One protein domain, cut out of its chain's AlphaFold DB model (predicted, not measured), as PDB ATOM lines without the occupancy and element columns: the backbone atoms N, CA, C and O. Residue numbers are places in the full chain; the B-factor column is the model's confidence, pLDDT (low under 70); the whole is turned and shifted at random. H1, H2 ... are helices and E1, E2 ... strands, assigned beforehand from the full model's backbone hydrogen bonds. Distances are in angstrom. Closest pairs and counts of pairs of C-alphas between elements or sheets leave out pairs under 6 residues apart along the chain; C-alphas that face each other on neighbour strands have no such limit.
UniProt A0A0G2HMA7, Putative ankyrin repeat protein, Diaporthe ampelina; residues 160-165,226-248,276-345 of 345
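This is residues 160 to 165, 226 to 248 and 276 to 345 of the 345 residues of the protein "Putative ankyrin repeat protein" of Diaporthe ampelina (UniProt A0A0G2HMA7). Four helices lie side by side in an up-and-down bundle, each running against the one before it, with a small two-stranded hairpin, E1 and E2, at the end where H3 begins. H1 and H2 make one pair, H3 and H4 the other. The printed part has 99 residues, with named elements in the order H1, H2, E1, E2, H3, H4; the sheet E1 - E2 is antiparallel and the class is mostly helix. It is compact, with a radius of gyration of the C-alphas of 13.2 A, and rounded, spanning 36 by 32 by 25 A.

Residues 160 to 165 and 226 to 235 precede H1, residues 236 to 245, which begins at C-alpha 236 (-24.634, 9.190, -0.548) and is 14.1 A long. H2 is residues 276 to 288, 18.5 A. E1 is residues 296 to 298 and E2 residues 304 to 306. H3, residues 307 to 317, measures 15.2 A. H4, residues 326 to 338, measures 18.0 A and ends at C-alpha 338 (-19.110, 24.277, -5.886).

H1 touches H2, opposite ways at a shallow tilt of 20 degrees; their closest C-alphas, Phe 244 and Leu 279, are 6.4 A apart. H1 touches H3, the same way at 10 degrees, closest at the C-alphas of Asp 238 and Ile 307, 5.8 A. H3 and H4 form a helical hairpin and touch, closest at the C-alphas of Gly 315 and Ala 330, 5.3 A. H4 touches H2 with residues 333 to 337 alone. H2 and H3 are apart. Across the hairpin E1 and E2, N 297 and O 305 are within hydrogen-bond range at 2.9 A. In H1, H2, H3 and H4 every O i to N i+4 pair is within range.

The farthest C-alphas, Ala 165 and Gly 323, are 37.0 A apart. Residues 166 to 225 and 249 to 275 are not printed; the C-alpha gaps are 18.9 A and 11.2 A. No link printed whole is long. Low pLDDT includes residues 318 to 327 and 339 to 345.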
ATOM      1  N   ASN A 160     -17.981   8.842   0.685       96.31
ATOM      2  CA  ASN A 160     -17.844   8.340  -0.675       96.31
ATOM      3  C   ASN A 160     -17.945   6.811  -0.741       96.31
ATOM      4  O   ASN A 160     -17.852   6.240  -1.827       96.31
ATOM      5  N   ALA A 161     -18.173   6.125   0.379       94.62
ATOM      6  CA  ALA A 161     -18.398   4.693   0.347       94.62
ATOM      7  C   ALA A 161     -19.813   4.367  -0.144       94.62
ATOM      8  O   ALA A 161     -20.794   5.049   0.155       94.62
ATOM      9  N   ARG A 162     -19.917   3.269  -0.888       92.19
ATOM     10  CA  ARG A 162     -21.179   2.685  -1.350       92.19
ATOM     11  C   ARG A 162     -21.093   1.177  -1.238       92.19
ATOM     12  O   ARG A 162     -19.999   0.614  -1.333       92.19
ATOM     13  N   GLU A 163     -22.230   0.513  -1.070       86.75
ATOM     14  CA  GLU A 163     -22.245  -0.936  -1.221       86.75
ATOM     15  C   GLU A 163     -22.038  -1.236  -2.703       86.75
ATOM     16  O   GLU A 163     -22.833  -0.861  -3.559       86.75
ATOM     17  N   THR A 164     -20.913  -1.854  -3.044       80.00
ATOM     18  CA  THR A 164     -20.835  -2.525  -4.338       80.00
ATOM     19  C   THR A 164     -21.618  -3.813  -4.178       80.00
ATOM     20  O   THR A 164     -21.496  -4.463  -3.136       80.00
ATOM     21  N   ALA A 165     -22.451  -4.163  -5.161       64.00
ATOM     22  CA  ALA A 165     -23.053  -5.484  -5.203       64.00
ATOM     23  C   ALA A 165     -21.918  -6.504  -5.117       64.00
ATOM     24  O   ALA A 165     -21.222  -6.788  -6.093       64.00
ATOM     25  N   PRO A 226     -30.988   8.712 -16.925       80.25
ATOM     26  CA  PRO A 226     -29.737   8.147 -16.450       80.25
ATOM     27  C   PRO A 226     -29.894   6.629 -16.242       80.25
ATOM     28  O   PRO A 226     -30.971   6.179 -15.836       80.25
ATOM     29  N   PRO A 227     -28.839   5.834 -16.488       85.50
ATOM     30  CA  PRO A 227     -28.839   4.401 -16.218       85.50
ATOM     31  C   PRO A 227     -29.294   4.097 -14.790       85.50
ATOM     32  O   PRO A 227     -28.929   4.804 -13.840       85.50
ATOM     33  N   TYR A 228     -30.096   3.046 -14.640       88.44
ATOM     34  CA  TYR A 228     -30.582   2.616 -13.336       88.44
ATOM     35  C   TYR A 228     -29.413   2.131 -12.473       88.44
ATOM     36  O   TYR A 228     -28.607   1.321 -12.918       88.44
ATOM     37  N   VAL A 229     -29.337   2.646 -11.247       87.44
ATOM     38  CA  VAL A 229     -28.422   2.177 -10.200       87.44
ATOM     39  C   VAL A 229     -29.304   1.884  -8.987       87.44
ATOM     40  O   VAL A 229     -30.085   2.772  -8.621       87.44
ATOM     41  N   PRO A 230     -29.247   0.677  -8.399       89.94
ATOM     42  CA  PRO A 230     -30.006   0.358  -7.196       89.94
ATOM     43  C   PRO A 230     -29.678   1.327  -6.057       89.94
ATOM     44  O   PRO A 230     -28.528   1.708  -5.883       89.94
ATOM     45  N   GLU A 231     -30.676   1.716  -5.260       90.25
ATOM     46  CA  GLU A 231     -30.516   2.774  -4.245       90.25
ATOM     47  C   GLU A 231     -29.431   2.464  -3.199       90.25
ATOM     48  O   GLU A 231     -28.720   3.370  -2.779       90.25
ATOM     49  N   HIS A 232     -29.255   1.191  -2.831       87.88
ATOM     50  CA  HIS A 232     -28.215   0.746  -1.894       87.88
ATOM     51  C   HIS A 232     -26.795   0.815  -2.482       87.88
ATOM     52  O   HIS A 232     -25.822   0.880  -1.736       87.88
ATOM     53  N   GLU A 233     -26.670   0.862  -3.812       91.25
ATOM     54  CA  GLU A 233     -25.386   0.973  -4.511       91.25
ATOM     55  C   GLU A 233     -25.019   2.412  -4.881       91.25
ATOM     56  O   GLU A 233     -23.968   2.647  -5.487       91.25
ATOM     57  N   MET A 234     -25.885   3.380  -4.577       94.38
ATOM     58  CA  MET A 234     -25.644   4.781  -4.891       94.38
ATOM     59  C   MET A 234     -24.655   5.399  -3.904       94.38
ATOM     60  O   MET A 234     -24.672   5.103  -2.713       94.38
ATOM     61  N   TYR A 235     -23.829   6.325  -4.388       95.75
ATOM     62  CA  TYR A 235     -23.088   7.219  -3.502       95.75
ATOM     63  C   TYR A 235     -24.070   8.069  -2.679       95.75
ATOM     64  O   TYR A 235     -25.074   8.527  -3.239       95.75
ATOM     65  N   PRO A 236     -23.777   8.363  -1.397       96.38
ATOM     66  CA  PRO A 236     -24.634   9.190  -0.548       96.38
ATOM     67  C   PRO A 236     -25.058  10.520  -1.180       96.38
ATOM     68  O   PRO A 236     -26.236  10.875  -1.125       96.38
ATOM     69  N   LEU A 237     -24.138  11.217  -1.858       95.62
ATOM     70  CA  LEU A 237     -24.434  12.475  -2.555       95.62
ATOM     71  C   LEU A 237     -25.383  12.280  -3.749       95.62
ATOM     72  O   LEU A 237     -26.344  13.034  -3.915       95.62
ATOM     73  N   ASP A 238     -25.151  11.250  -4.566       95.25
ATOM     74  CA  ASP A 238     -26.033  10.928  -5.694       95.25
ATOM     75  C   ASP A 238     -27.428  10.517  -5.207       95.25
ATOM     76  O   ASP A 238     -28.437  10.890  -5.808       95.25
ATOM     77  N   TYR A 239     -27.494   9.775  -4.100       95.06
ATOM     78  CA  TYR A 239     -28.741   9.357  -3.476       95.06
ATOM     79  C   TYR A 239     -29.510  10.546  -2.880       95.06
ATOM     80  O   TYR A 239     -30.709  10.678  -3.125       95.06
ATOM     81  N   ALA A 240     -28.834  11.476  -2.198       93.50
ATOM     82  CA  ALA A 240     -29.444  12.720  -1.726       93.50
ATOM     83  C   ALA A 240     -30.023  13.543  -2.893       93.50
ATOM     84  O   ALA A 240     -31.176  13.978  -2.839       93.50
ATOM     85  N   ALA A 241     -29.276  13.684  -3.993       91.19
ATOM     86  CA  ALA A 241     -29.750  14.370  -5.194       91.19
ATOM     87  C   ALA A 241     -30.920  13.636  -5.878       91.19
ATOM     88  O   ALA A 241     -31.833  14.269  -6.414       91.19
ATOM     89  N   HIS A 242     -30.923  12.299  -5.858       90.69
ATOM     90  CA  HIS A 242     -32.042  11.475  -6.322       90.69
ATOM     91  C   HIS A 242     -33.298  11.719  -5.492       90.69
ATOM     92  O   HIS A 242     -34.342  12.017  -6.070       90.69
ATOM     93  N   LEU A 243     -33.196  11.684  -4.161       88.75
ATOM     94  CA  LEU A 243     -34.307  11.994  -3.259       88.75
ATOM     95  C   LEU A 243     -34.821  13.421  -3.456       88.75
ATOM     96  O   LEU A 243     -36.033  13.624  -3.488       88.75
ATOM     97  N   PHE A 244     -33.922  14.385  -3.671       84.12
ATOM     98  CA  PHE A 244     -34.303  15.750  -4.022       84.12
ATOM     99  C   PHE A 244     -35.108  15.767  -5.324       84.12
ATOM    100  O   PHE A 244     -36.196  16.333  -5.375       84.12
ATOM    101  N   SER A 245     -34.647  15.078  -6.370       81.06
ATOM    102  CA  SER A 245     -35.366  15.023  -7.650       81.06
ATOM    103  C   SER A 245     -36.712  14.280  -7.588       81.06
ATOM    104  O   SER A 245     -37.581  14.522  -8.429       81.06
ATOM    105  N   ARG A 246     -36.887  13.390  -6.601       78.19
ATOM    106  CA  ARG A 246     -38.127  12.646  -6.326       78.19
ATOM    107  C   ARG A 246     -39.074  13.368  -5.370       78.19
ATOM    108  O   ARG A 246     -40.133  12.804  -5.105       78.19
ATOM    109  N   GLN A 247     -38.722  14.564  -4.873       64.56
ATOM    110  CA  GLN A 247     -39.644  15.416  -4.113       64.56
ATOM    111  C   GLN A 247     -40.990  15.438  -4.850       64.56
ATOM    112  O   GLN A 247     -41.032  15.733  -6.052       64.56
ATOM    113  N   PRO A 248     -42.053  14.960  -4.195       54.56
ATOM    114  CA  PRO A 248     -43.193  14.481  -4.928       54.56
ATOM    115  C   PRO A 248     -44.091  15.639  -5.342       54.56
ATOM    116  O   PRO A 248     -44.431  16.504  -4.546       54.56
ATOM    117  N   GLU A 276     -37.937  21.914   1.338       69.00
ATOM    118  CA  GLU A 276     -36.726  21.842   0.500       69.00
ATOM    119  C   GLU A 276     -35.423  22.127   1.271       69.00
ATOM    120  O   GLU A 276     -34.351  21.688   0.850       69.00
ATOM    121  N   GLY A 277     -35.515  22.839   2.401       82.00
ATOM    122  CA  GLY A 277     -34.391  23.146   3.282       82.00
ATOM    123  C   GLY A 277     -33.682  21.909   3.835       82.00
ATOM    124  O   GLY A 277     -32.458  21.886   3.842       82.00
ATOM    125  N   GLU A 278     -34.402  20.850   4.213       85.31
ATOM    126  CA  GLU A 278     -33.776  19.691   4.871       85.31
ATOM    127  C   GLU A 278     -32.837  18.921   3.935       85.31
ATOM    128  O   GLU A 278     -31.727  18.559   4.315       85.31
ATOM    129  N   LEU A 279     -33.246  18.697   2.680       87.19
ATOM    130  CA  LEU A 279     -32.392  18.014   1.701       87.19
ATOM    131  C   LEU A 279     -31.217  18.884   1.250       87.19
ATOM    132  O   LEU A 279     -30.152  18.344   0.962       87.19
ATOM    133  N   ALA A 280     -31.395  20.209   1.192       88.06
ATOM    134  CA  ALA A 280     -30.285  21.122   0.936       88.06
ATOM    135  C   ALA A 280     -29.232  21.007   2.047       88.06
ATOM    136  O   ALA A 280     -28.062  20.794   1.740       88.06
ATOM    137  N   SER A 281     -29.657  21.000   3.314       92.25
ATOM    138  CA  SER A 281     -28.760  20.804   4.456       92.25
ATOM    139  C   SER A 281     -28.063  19.440   4.449       92.25
ATOM    140  O   SER A 281     -26.895  19.355   4.817       92.25
ATOM    141  N   VAL A 282     -28.726  18.370   3.987       93.69
ATOM    142  CA  VAL A 282     -28.073  17.057   3.806       93.69
ATOM    143  C   VAL A 282     -26.965  17.141   2.753       93.69
ATOM    144  O   VAL A 282     -25.865  16.649   2.986       93.69
ATOM    145  N   ILE A 283     -27.227  17.768   1.602       92.50
ATOM    146  CA  ILE A 283     -26.231  17.923   0.528       92.50
ATOM    147  C   ILE A 283     -25.056  18.784   1.000       92.50
ATOM    148  O   ILE A 283     -23.905  18.407   0.784       92.50
ATOM    149  N   GLU A 284     -25.329  19.899   1.676       92.25
ATOM    150  CA  GLU A 284     -24.309  20.757   2.287       92.25
ATOM    151  C   GLU A 284     -23.444  19.967   3.273       92.25
ATOM    152  O   GLU A 284     -22.220  20.010   3.182       92.25
ATOM    153  N   MET A 285     -24.063  19.175   4.155       95.00
ATOM    154  CA  MET A 285     -23.354  18.346   5.129       95.00
ATOM    155  C   MET A 285     -22.474  17.283   4.466       95.00
ATOM    156  O   MET A 285     -21.322  17.121   4.865       95.00
ATOM    157  N   LEU A 286     -22.980  16.572   3.454       95.69
ATOM    158  CA  LEU A 286     -22.198  15.578   2.712       95.69
ATOM    159  C   LEU A 286     -21.007  16.235   2.005       95.69
ATOM    160  O   LEU A 286     -19.887  15.734   2.076       95.69
ATOM    161  N   THR A 287     -21.232  17.379   1.359       93.44
ATOM    162  CA  THR A 287     -20.175  18.091   0.630       93.44
ATOM    163  C   THR A 287     -19.116  18.633   1.594       93.44
ATOM    164  O   THR A 287     -17.929  18.429   1.360       93.44
ATOM    165  N   ALA A 288     -19.527  19.186   2.742       93.88
ATOM    166  CA  ALA A 288     -18.622  19.640   3.801       93.88
ATOM    167  C   ALA A 288     -17.735  18.518   4.377       93.88
ATOM    168  O   ALA A 288     -16.647  18.796   4.875       93.88
ATOM    169  N   HIS A 289     -18.169  17.257   4.285       95.69
ATOM    170  CA  HIS A 289     -17.379  16.082   4.675       95.69
ATOM    171  C   HIS A 289     -16.603  15.452   3.505       95.69
ATOM    172  O   HIS A 289     -16.080  14.347   3.641       95.69
ATOM    173  N   GLY A 290     -16.494  16.141   2.364       95.06
ATOM    174  CA  GLY A 290     -15.668  15.720   1.232       95.06
ATOM    175  C   GLY A 290     -16.361  14.782   0.244       95.06
ATOM    176  O   GLY A 290     -15.693  13.957  -0.383       95.06
ATOM    177  N   ALA A 291     -17.688  14.868   0.099       95.19
ATOM    178  CA  ALA A 291     -18.389  14.119  -0.942       95.19
ATOM    179  C   ALA A 291     -17.891  14.514  -2.343       95.19
ATOM    180  O   ALA A 291     -17.963  15.677  -2.743       95.19
ATOM    181  N   ASP A 292     -17.416  13.532  -3.106       93.69
ATOM    182  CA  ASP A 292     -16.837  13.735  -4.428       93.69
ATOM    183  C   ASP A 292     -17.923  13.723  -5.511       93.69
ATOM    184  O   ASP A 292     -18.422  12.679  -5.933       93.69
ATOM    185  N   VAL A 293     -18.269  14.908  -6.015       92.50
ATOM    186  CA  VAL A 293     -19.225  15.071  -7.121       92.50
ATOM    187  C   VAL A 293     -18.723  14.470  -8.447       92.50
ATOM    188  O   VAL A 293     -19.516  14.242  -9.366       92.50
ATOM    189  N   MET A 294     -17.422  14.200  -8.562       93.81
ATOM    190  CA  MET A 294     -16.793  13.582  -9.729       93.81
ATOM    191  C   MET A 294     -16.653  12.065  -9.598       93.81
ATOM    192  O   MET A 294     -16.249  11.423 -10.572       93.81
ATOM    193  N   ALA A 295     -17.044  11.472  -8.464       93.88
ATOM    194  CA  ALA A 295     -17.067  10.024  -8.308       93.88
ATOM    195  C   ALA A 295     -17.874   9.381  -9.448       93.88
ATOM    196  O   ALA A 295     -18.888   9.914  -9.907       93.88
ATOM    197  N   THR A 296     -17.395   8.243  -9.950       94.75
ATOM    198  CA  THR A 296     -17.934   7.616 -11.166       94.75
ATOM    199  C   THR A 296     -18.521   6.249 -10.875       94.75
ATOM    200  O   THR A 296     -17.952   5.457 -10.129       94.75
ATOM    201  N   TYR A 297     -19.642   5.959 -11.521       91.12
ATOM    202  CA  TYR A 297     -20.174   4.611 -11.644       91.12
ATOM    203  C   TYR A 297     -19.591   3.951 -12.886       91.12
ATOM    204  O   TYR A 297     -19.504   4.592 -13.934       91.12
ATOM    205  N   GLU A 298     -19.247   2.674 -12.775       91.44
ATOM    206  CA  GLU A 298     -19.049   1.794 -13.922       91.44
ATOM    207  C   GLU A 298     -20.397   1.160 -14.270       91.44
ATOM    208  O   GLU A 298     -21.080   0.604 -13.408       91.44
ATOM    209  N   LEU A 299     -20.828   1.335 -15.514       87.00
ATOM    210  CA  LEU A 299     -22.119   0.881 -16.009       87.00
ATOM    211  C   LEU A 299     -21.983  -0.499 -16.658       87.00
ATOM    212  O   LEU A 299     -20.892  -0.929 -17.021       87.00
ATOM    213  N   ALA A 300     -23.109  -1.191 -16.847       84.75
ATOM    214  CA  ALA A 300     -23.120  -2.545 -17.411       84.75
ATOM    215  C   ALA A 300     -22.535  -2.640 -18.838       84.75
ATOM    216  O   ALA A 300     -22.128  -3.715 -19.262       84.75
ATOM    217  N   ASP A 301     -22.497  -1.530 -19.579       86.44
ATOM    218  CA  ASP A 301     -21.881  -1.429 -20.908       86.44
ATOM    219  C   ASP A 301     -20.386  -1.051 -20.864       86.44
ATOM    220  O   ASP A 301     -19.785  -0.796 -21.907       86.44
ATOM    221  N   GLY A 302     -19.785  -0.995 -19.671       90.38
ATOM    222  CA  GLY A 302     -18.399  -0.582 -19.437       90.38
ATOM    223  C   GLY A 302     -18.178   0.931 -19.502       90.38
ATOM    224  O   GLY A 302     -17.059   1.402 -19.290       90.38
ATOM    225  N   SER A 303     -19.217   1.722 -19.791       92.19
ATOM    226  CA  SER A 303     -19.103   3.177 -19.756       92.19
ATOM    227  C   SER A 303     -19.042   3.688 -18.316       92.19
ATOM    228  O   SER A 303     -19.518   3.051 -17.373       92.19
ATOM    229  N   ARG A 304     -18.424   4.859 -18.131       93.44
ATOM    230  CA  ARG A 304     -18.334   5.524 -16.828       93.44
ATOM    231  C   ARG A 304     -19.230   6.747 -16.815       93.44
ATOM    232  O   ARG A 304     -19.262   7.500 -17.785       93.44
ATOM    233  N   MET A 305     -19.933   6.959 -15.711       93.50
ATOM    234  CA  MET A 305     -20.786   8.130 -15.530       93.50
ATOM    235  C   MET A 305     -20.543   8.753 -14.162       93.50
ATOM    236  O   MET A 305     -20.661   8.067 -13.146       93.50
ATOM    237  N   SER A 306     -20.209  10.043 -14.133       95.19
ATOM    238  CA  SER A 306     -19.981  10.760 -12.876       95.19
ATOM    239  C   SER A 306     -21.291  11.059 -12.137       95.19
ATOM    240  O   SER A 306     -22.368  11.111 -12.746       95.19
ATOM    241  N   ILE A 307     -21.217  11.291 -10.821       93.62
ATOM    242  CA  ILE A 307     -22.351  11.801 -10.033       93.62
ATOM    243  C   ILE A 307     -22.844  13.125 -10.633       93.62
ATOM    244  O   ILE A 307     -24.048  13.287 -10.844       93.62
ATOM    245  N   LYS A 308     -21.930  14.036 -10.996       93.06
ATOM    246  CA  LYS A 308     -22.235  15.290 -11.703       93.06
ATOM    247  C   LYS A 308     -23.110  15.055 -12.938       93.06
ATOM    248  O   LYS A 308     -24.162  15.685 -13.069       93.06
ATOM    249  N   ASP A 309     -22.717  14.134 -13.816       91.44
ATOM    250  CA  ASP A 309     -23.467  13.835 -15.043       91.44
ATOM    251  C   ASP A 309     -24.858  13.280 -14.732       91.44
ATOM    252  O   ASP A 309     -25.840  13.680 -15.363       91.44
ATOM    253  N   ARG A 310     -24.978  12.415 -13.717       91.75
ATOM    254  CA  ARG A 310     -26.274  11.880 -13.270       91.75
ATOM    255  C   ARG A 310     -27.190  12.977 -12.744       91.75
ATOM    256  O   ARG A 310     -28.361  13.008 -13.123       91.75
ATOM    257  N   ILE A 311     -26.675  13.900 -11.931       89.56
ATOM    258  CA  ILE A 311     -27.437  15.046 -11.411       89.56
ATOM    259  C   ILE A 311     -27.942  15.921 -12.568       89.56
ATOM    260  O   ILE A 311     -29.126  16.265 -12.615       89.56
ATOM    261  N   VAL A 312     -27.080  16.222 -13.546       88.12
ATOM    262  CA  VAL A 312     -27.452  17.000 -14.740       88.12
ATOM    263  C   VAL A 312     -28.505  16.267 -15.577       88.12
ATOM    264  O   VAL A 312     -29.498  16.878 -15.983       88.12
ATOM    265  N   LEU A 313     -28.331  14.964 -15.820       87.12
ATOM    266  CA  LEU A 313     -29.284  14.145 -16.573       87.12
ATOM    267  C   LEU A 313     -30.647  14.071 -15.882       87.12
ATOM    268  O   LEU A 313     -31.668  14.211 -16.560       87.12
ATOM    269  N   ARG A 314     -30.690  13.924 -14.550       84.75
ATOM    270  CA  ARG A 314     -31.945  14.015 -13.787       84.75
ATOM    271  C   ARG A 314     -32.583  15.387 -13.971       84.75
ATOM    272  O   ARG A 314     -33.744  15.451 -14.353       84.75
ATOM    273  N   GLY A 315     -31.828  16.476 -13.821       81.50
ATOM    274  CA  GLY A 315     -32.337  17.835 -14.041       81.50
ATOM    275  C   GLY A 315     -32.963  18.053 -15.427       81.50
ATOM    276  O   GLY A 315     -33.961  18.762 -15.543       81.50
ATOM    277  N   ARG A 316     -32.416  17.410 -16.472       81.44
ATOM    278  CA  ARG A 316     -32.918  17.494 -17.858       81.44
ATOM    279  C   ARG A 316     -34.100  16.569 -18.152       81.44
ATOM    280  O   ARG A 316     -35.001  16.960 -18.888       81.44
ATOM    281  N   SER A 317     -34.115  15.361 -17.588       72.88
ATOM    282  CA  SER A 317     -35.136  14.335 -17.881       72.88
ATOM    283  C   SER A 317     -36.550  14.748 -17.445       72.88
ATOM    284  O   SER A 317     -37.532  14.203 -17.936       72.88
ATOM    285  N   PHE A 318     -36.670  15.740 -16.558       65.56
ATOM    286  CA  PHE A 318     -37.947  16.218 -16.024       65.56
ATOM    287  C   PHE A 318     -38.498  17.490 -16.696       65.56
ATOM    288  O   PHE A 318     -39.528  18.001 -16.263       65.56
ATOM    289  N   ILE A 319     -37.883  17.983 -17.782       58.28
ATOM    290  CA  ILE A 319     -38.326  19.192 -18.516       58.28
ATOM    291  C   ILE A 319     -39.756  19.053 -19.103       58.28
ATOM    292  O   ILE A 319     -40.369  20.040 -19.503       58.28
ATOM    293  N   GLY A 320     -40.341  17.850 -19.107       56.12
ATOM    294  CA  GLY A 320     -41.712  17.602 -19.568       56.12
ATOM    295  C   GLY A 320     -42.830  17.831 -18.542       56.12
ATOM    296  O   GLY A 320     -43.994  17.845 -18.943       56.12
ATOM    297  N   ILE A 321     -42.524  18.007 -17.249       57.69
ATOM    298  CA  ILE A 321     -43.555  18.157 -16.211       57.69
ATOM    299  C   ILE A 321     -43.731  19.642 -15.868       57.69
ATOM    300  O   ILE A 321     -42.830  20.291 -15.338       57.69
ATOM    301  N   ARG A 322     -44.882  20.216 -16.244       49.62
ATOM    302  CA  ARG A 322     -45.186  21.645 -16.061       49.62
ATOM    303  C   ARG A 322     -45.199  22.004 -14.570       49.62
ATOM    304  O   ARG A 322     -46.033  21.484 -13.843       49.62
ATOM    305  N   GLY A 323     -44.357  22.952 -14.152       57.19
ATOM    306  CA  GLY A 323     -44.497  23.637 -12.856       57.19
ATOM    307  C   GLY A 323     -43.250  23.680 -11.971       57.19
ATOM    308  O   GLY A 323     -43.162  24.571 -11.134       57.19
ATOM    309  N   LEU A 324     -42.257  22.808 -12.181       55.59
ATOM    310  CA  LEU A 324     -40.977  22.902 -11.469       55.59
ATOM    311  C   LEU A 324     -39.858  23.380 -12.400       55.59
ATOM    312  O   LEU A 324     -39.507  22.703 -13.367       55.59
ATOM    313  N   ASP A 325     -39.215  24.498 -12.053       65.31
ATOM    314  CA  ASP A 325     -37.947  24.928 -12.657       65.31
ATOM    315  C   ASP A 325     -36.789  24.052 -12.129       65.31
ATOM    316  O   ASP A 325     -35.875  24.497 -11.437       65.31
ATOM    317  N   ARG A 326     -36.844  22.745 -12.418       66.62
ATOM    318  CA  ARG A 326     -35.829  21.758 -12.011       66.62
ATOM    319  C   ARG A 326     -34.428  22.018 -12.601       66.62
ATOM    320  O   ARG A 326     -33.452  21.604 -11.972       66.62
ATOM    321  N   PRO A 327     -34.247  22.753 -13.720       68.00
ATOM    322  CA  PRO A 327     -32.937  23.283 -14.092       68.00
ATOM    323  C   PRO A 327     -32.327  24.235 -13.053       68.00
ATOM    324  O   PRO A 327     -31.099  24.283 -12.947       68.00
ATOM    325  N   ARG A 328     -33.134  24.980 -12.278       70.75
ATOM    326  CA  ARG A 328     -32.631  25.718 -11.100       70.75
ATOM    327  C   ARG A 328     -32.216  24.777  -9.990       70.75
ATOM    328  O   ARG A 328     -31.229  25.055  -9.333       70.75
ATOM    329  N   LEU A 329     -32.910  23.658  -9.813       68.38
ATOM    330  CA  LEU A 329     -32.539  22.674  -8.805       68.38
ATOM    331  C   LEU A 329     -31.192  22.012  -9.110       68.38
ATOM    332  O   LEU A 329     -30.325  21.967  -8.247       68.38
ATOM    333  N   ALA A 330     -30.989  21.527 -10.336       74.44
ATOM    334  CA  ALA A 330     -29.697  20.962 -10.723       74.44
ATOM    335  C   ALA A 330     -28.575  22.001 -10.578       74.44
ATOM    336  O   ALA A 330     -27.500  21.672 -10.087       74.44
ATOM    337  N   ARG A 331     -28.844  23.269 -10.930       80.50
ATOM    338  CA  ARG A 331     -27.921  24.380 -10.661       80.50
ATOM    339  C   ARG A 331     -27.669  24.575  -9.174       80.50
ATOM    340  O   ARG A 331     -26.512  24.626  -8.808       80.50
ATOM    341  N   LYS A 332     -28.704  24.585  -8.336       80.81
ATOM    342  CA  LYS A 332     -28.591  24.741  -6.883       80.81
ATOM    343  C   LYS A 332     -27.769  23.615  -6.263       80.81
ATOM    344  O   LYS A 332     -26.856  23.896  -5.511       80.81
ATOM    345  N   ILE A 333     -28.026  22.355  -6.620       77.75
ATOM    346  CA  ILE A 333     -27.225  21.216  -6.138       77.75
ATOM    347  C   ILE A 333     -25.763  21.379  -6.571       77.75
ATOM    348  O   ILE A 333     -24.866  21.237  -5.751       77.75
ATOM    349  N   LEU A 334     -25.514  21.731  -7.836       81.25
ATOM    350  CA  LEU A 334     -24.152  21.957  -8.324       81.25
ATOM    351  C   LEU A 334     -23.488  23.187  -7.690       81.25
ATOM    352  O   LEU A 334     -22.284  23.169  -7.488       81.25
ATOM    353  N   GLU A 335     -24.237  24.243  -7.380       84.94
ATOM    354  CA  GLU A 335     -23.759  25.427  -6.659       84.94
ATOM    355  C   GLU A 335     -23.378  25.073  -5.221       84.94
ATOM    356  O   GLU A 335     -22.286  25.432  -4.796       84.94
ATOM    357  N   LEU A 336     -24.208  24.290  -4.524       76.19
ATOM    358  CA  LEU A 336     -23.894  23.762  -3.192       76.19
ATOM    359  C   LEU A 336     -22.636  22.880  -3.217       76.19
ATOM    360  O   LEU A 336     -21.811  22.952  -2.310       76.19
ATOM    361  N   CYS A 337     -22.443  22.097  -4.284       74.88
ATOM    362  CA  CYS A 337     -21.212  21.330  -4.470       74.88
ATOM    363  C   CYS A 337     -19.996  22.221  -4.791       74.88
ATOM    364  O   CYS A 337     -18.885  21.902  -4.375       74.88
ATOM    365  N   LYS A 338     -20.182  23.335  -5.514       76.88
ATOM    366  CA  LYS A 338     -19.110  24.277  -5.886       76.88
ATOM    367  C   LYS A 338     -18.582  25.072  -4.702       76.88
ATOM    368  O   LYS A 338     -17.378  25.239  -4.591       76.88
ATOM    369  N   THR A 339     -19.452  25.544  -3.810       62.28
ATOM    370  CA  THR A 339     -19.047  26.363  -2.650       62.28
ATOM    371  C   THR A 339     -18.130  25.637  -1.668       62.28
ATOM    372  O   THR A 339     -17.533  26.275  -0.812       62.28
ATOM    373  N   SER A 340     -18.021  24.314  -1.779       55.12
ATOM    374  CA  SER A 340     -17.156  23.475  -0.950       55.12
ATOM    375  C   SER A 340     -15.901  22.986  -1.688       55.12
ATOM    376  O   SER A 340     -15.071  22.322  -1.068       55.12
ATOM    377  N   TYR A 341     -15.753  23.271  -2.986       47.78
ATOM    378  CA  TYR A 341     -14.628  22.814  -3.800       47.78
ATOM    379  C   TYR A 341     -13.850  24.034  -4.312       47.78
ATOM    380  O   TYR A 341     -14.264  24.674  -5.273       47.78
ATOM    381  N   ASP A 342     -12.707  24.341  -3.693       47.78
ATOM    382  CA  ASP A 342     -11.814  25.462  -4.060       47.78
ATOM    383  C   ASP A 342     -11.043  25.244  -5.389       47.78
ATOM    384  O   ASP A 342     -10.056  25.920  -5.675       47.78
ATOM    385  N   GLY A 343     -11.458  24.280  -6.215       47.06
ATOM    386  CA  GLY A 343     -10.868  24.009  -7.526       47.06
ATOM    387  C   GLY A 343     -11.682  24.645  -8.651       47.06
ATOM    388  O   GLY A 343     -12.884  24.396  -8.749       47.06
ATOM    389  N   ASP A 344     -11.028  25.431  -9.512       38.53
ATOM    390  CA  ASP A 344     -11.640  26.040 -10.700       38.53
ATOM    391  C   ASP A 344     -12.340  24.983 -11.585       38.53
ATOM    392  O   ASP A 344     -11.769  23.939 -11.913       38.53
ATOM    393  N   PHE A 345     -13.602  25.260 -11.936       41.28
ATOM    394  CA  PHE A 345     -14.569  24.343 -12.566       41.28
ATOM    395  C   PHE A 345     -14.655  24.424 -14.090       41.28
ATOM    396  O   PHE A 345     -14.629  25.555 -14.628       41.28
TER     397      PHE A 345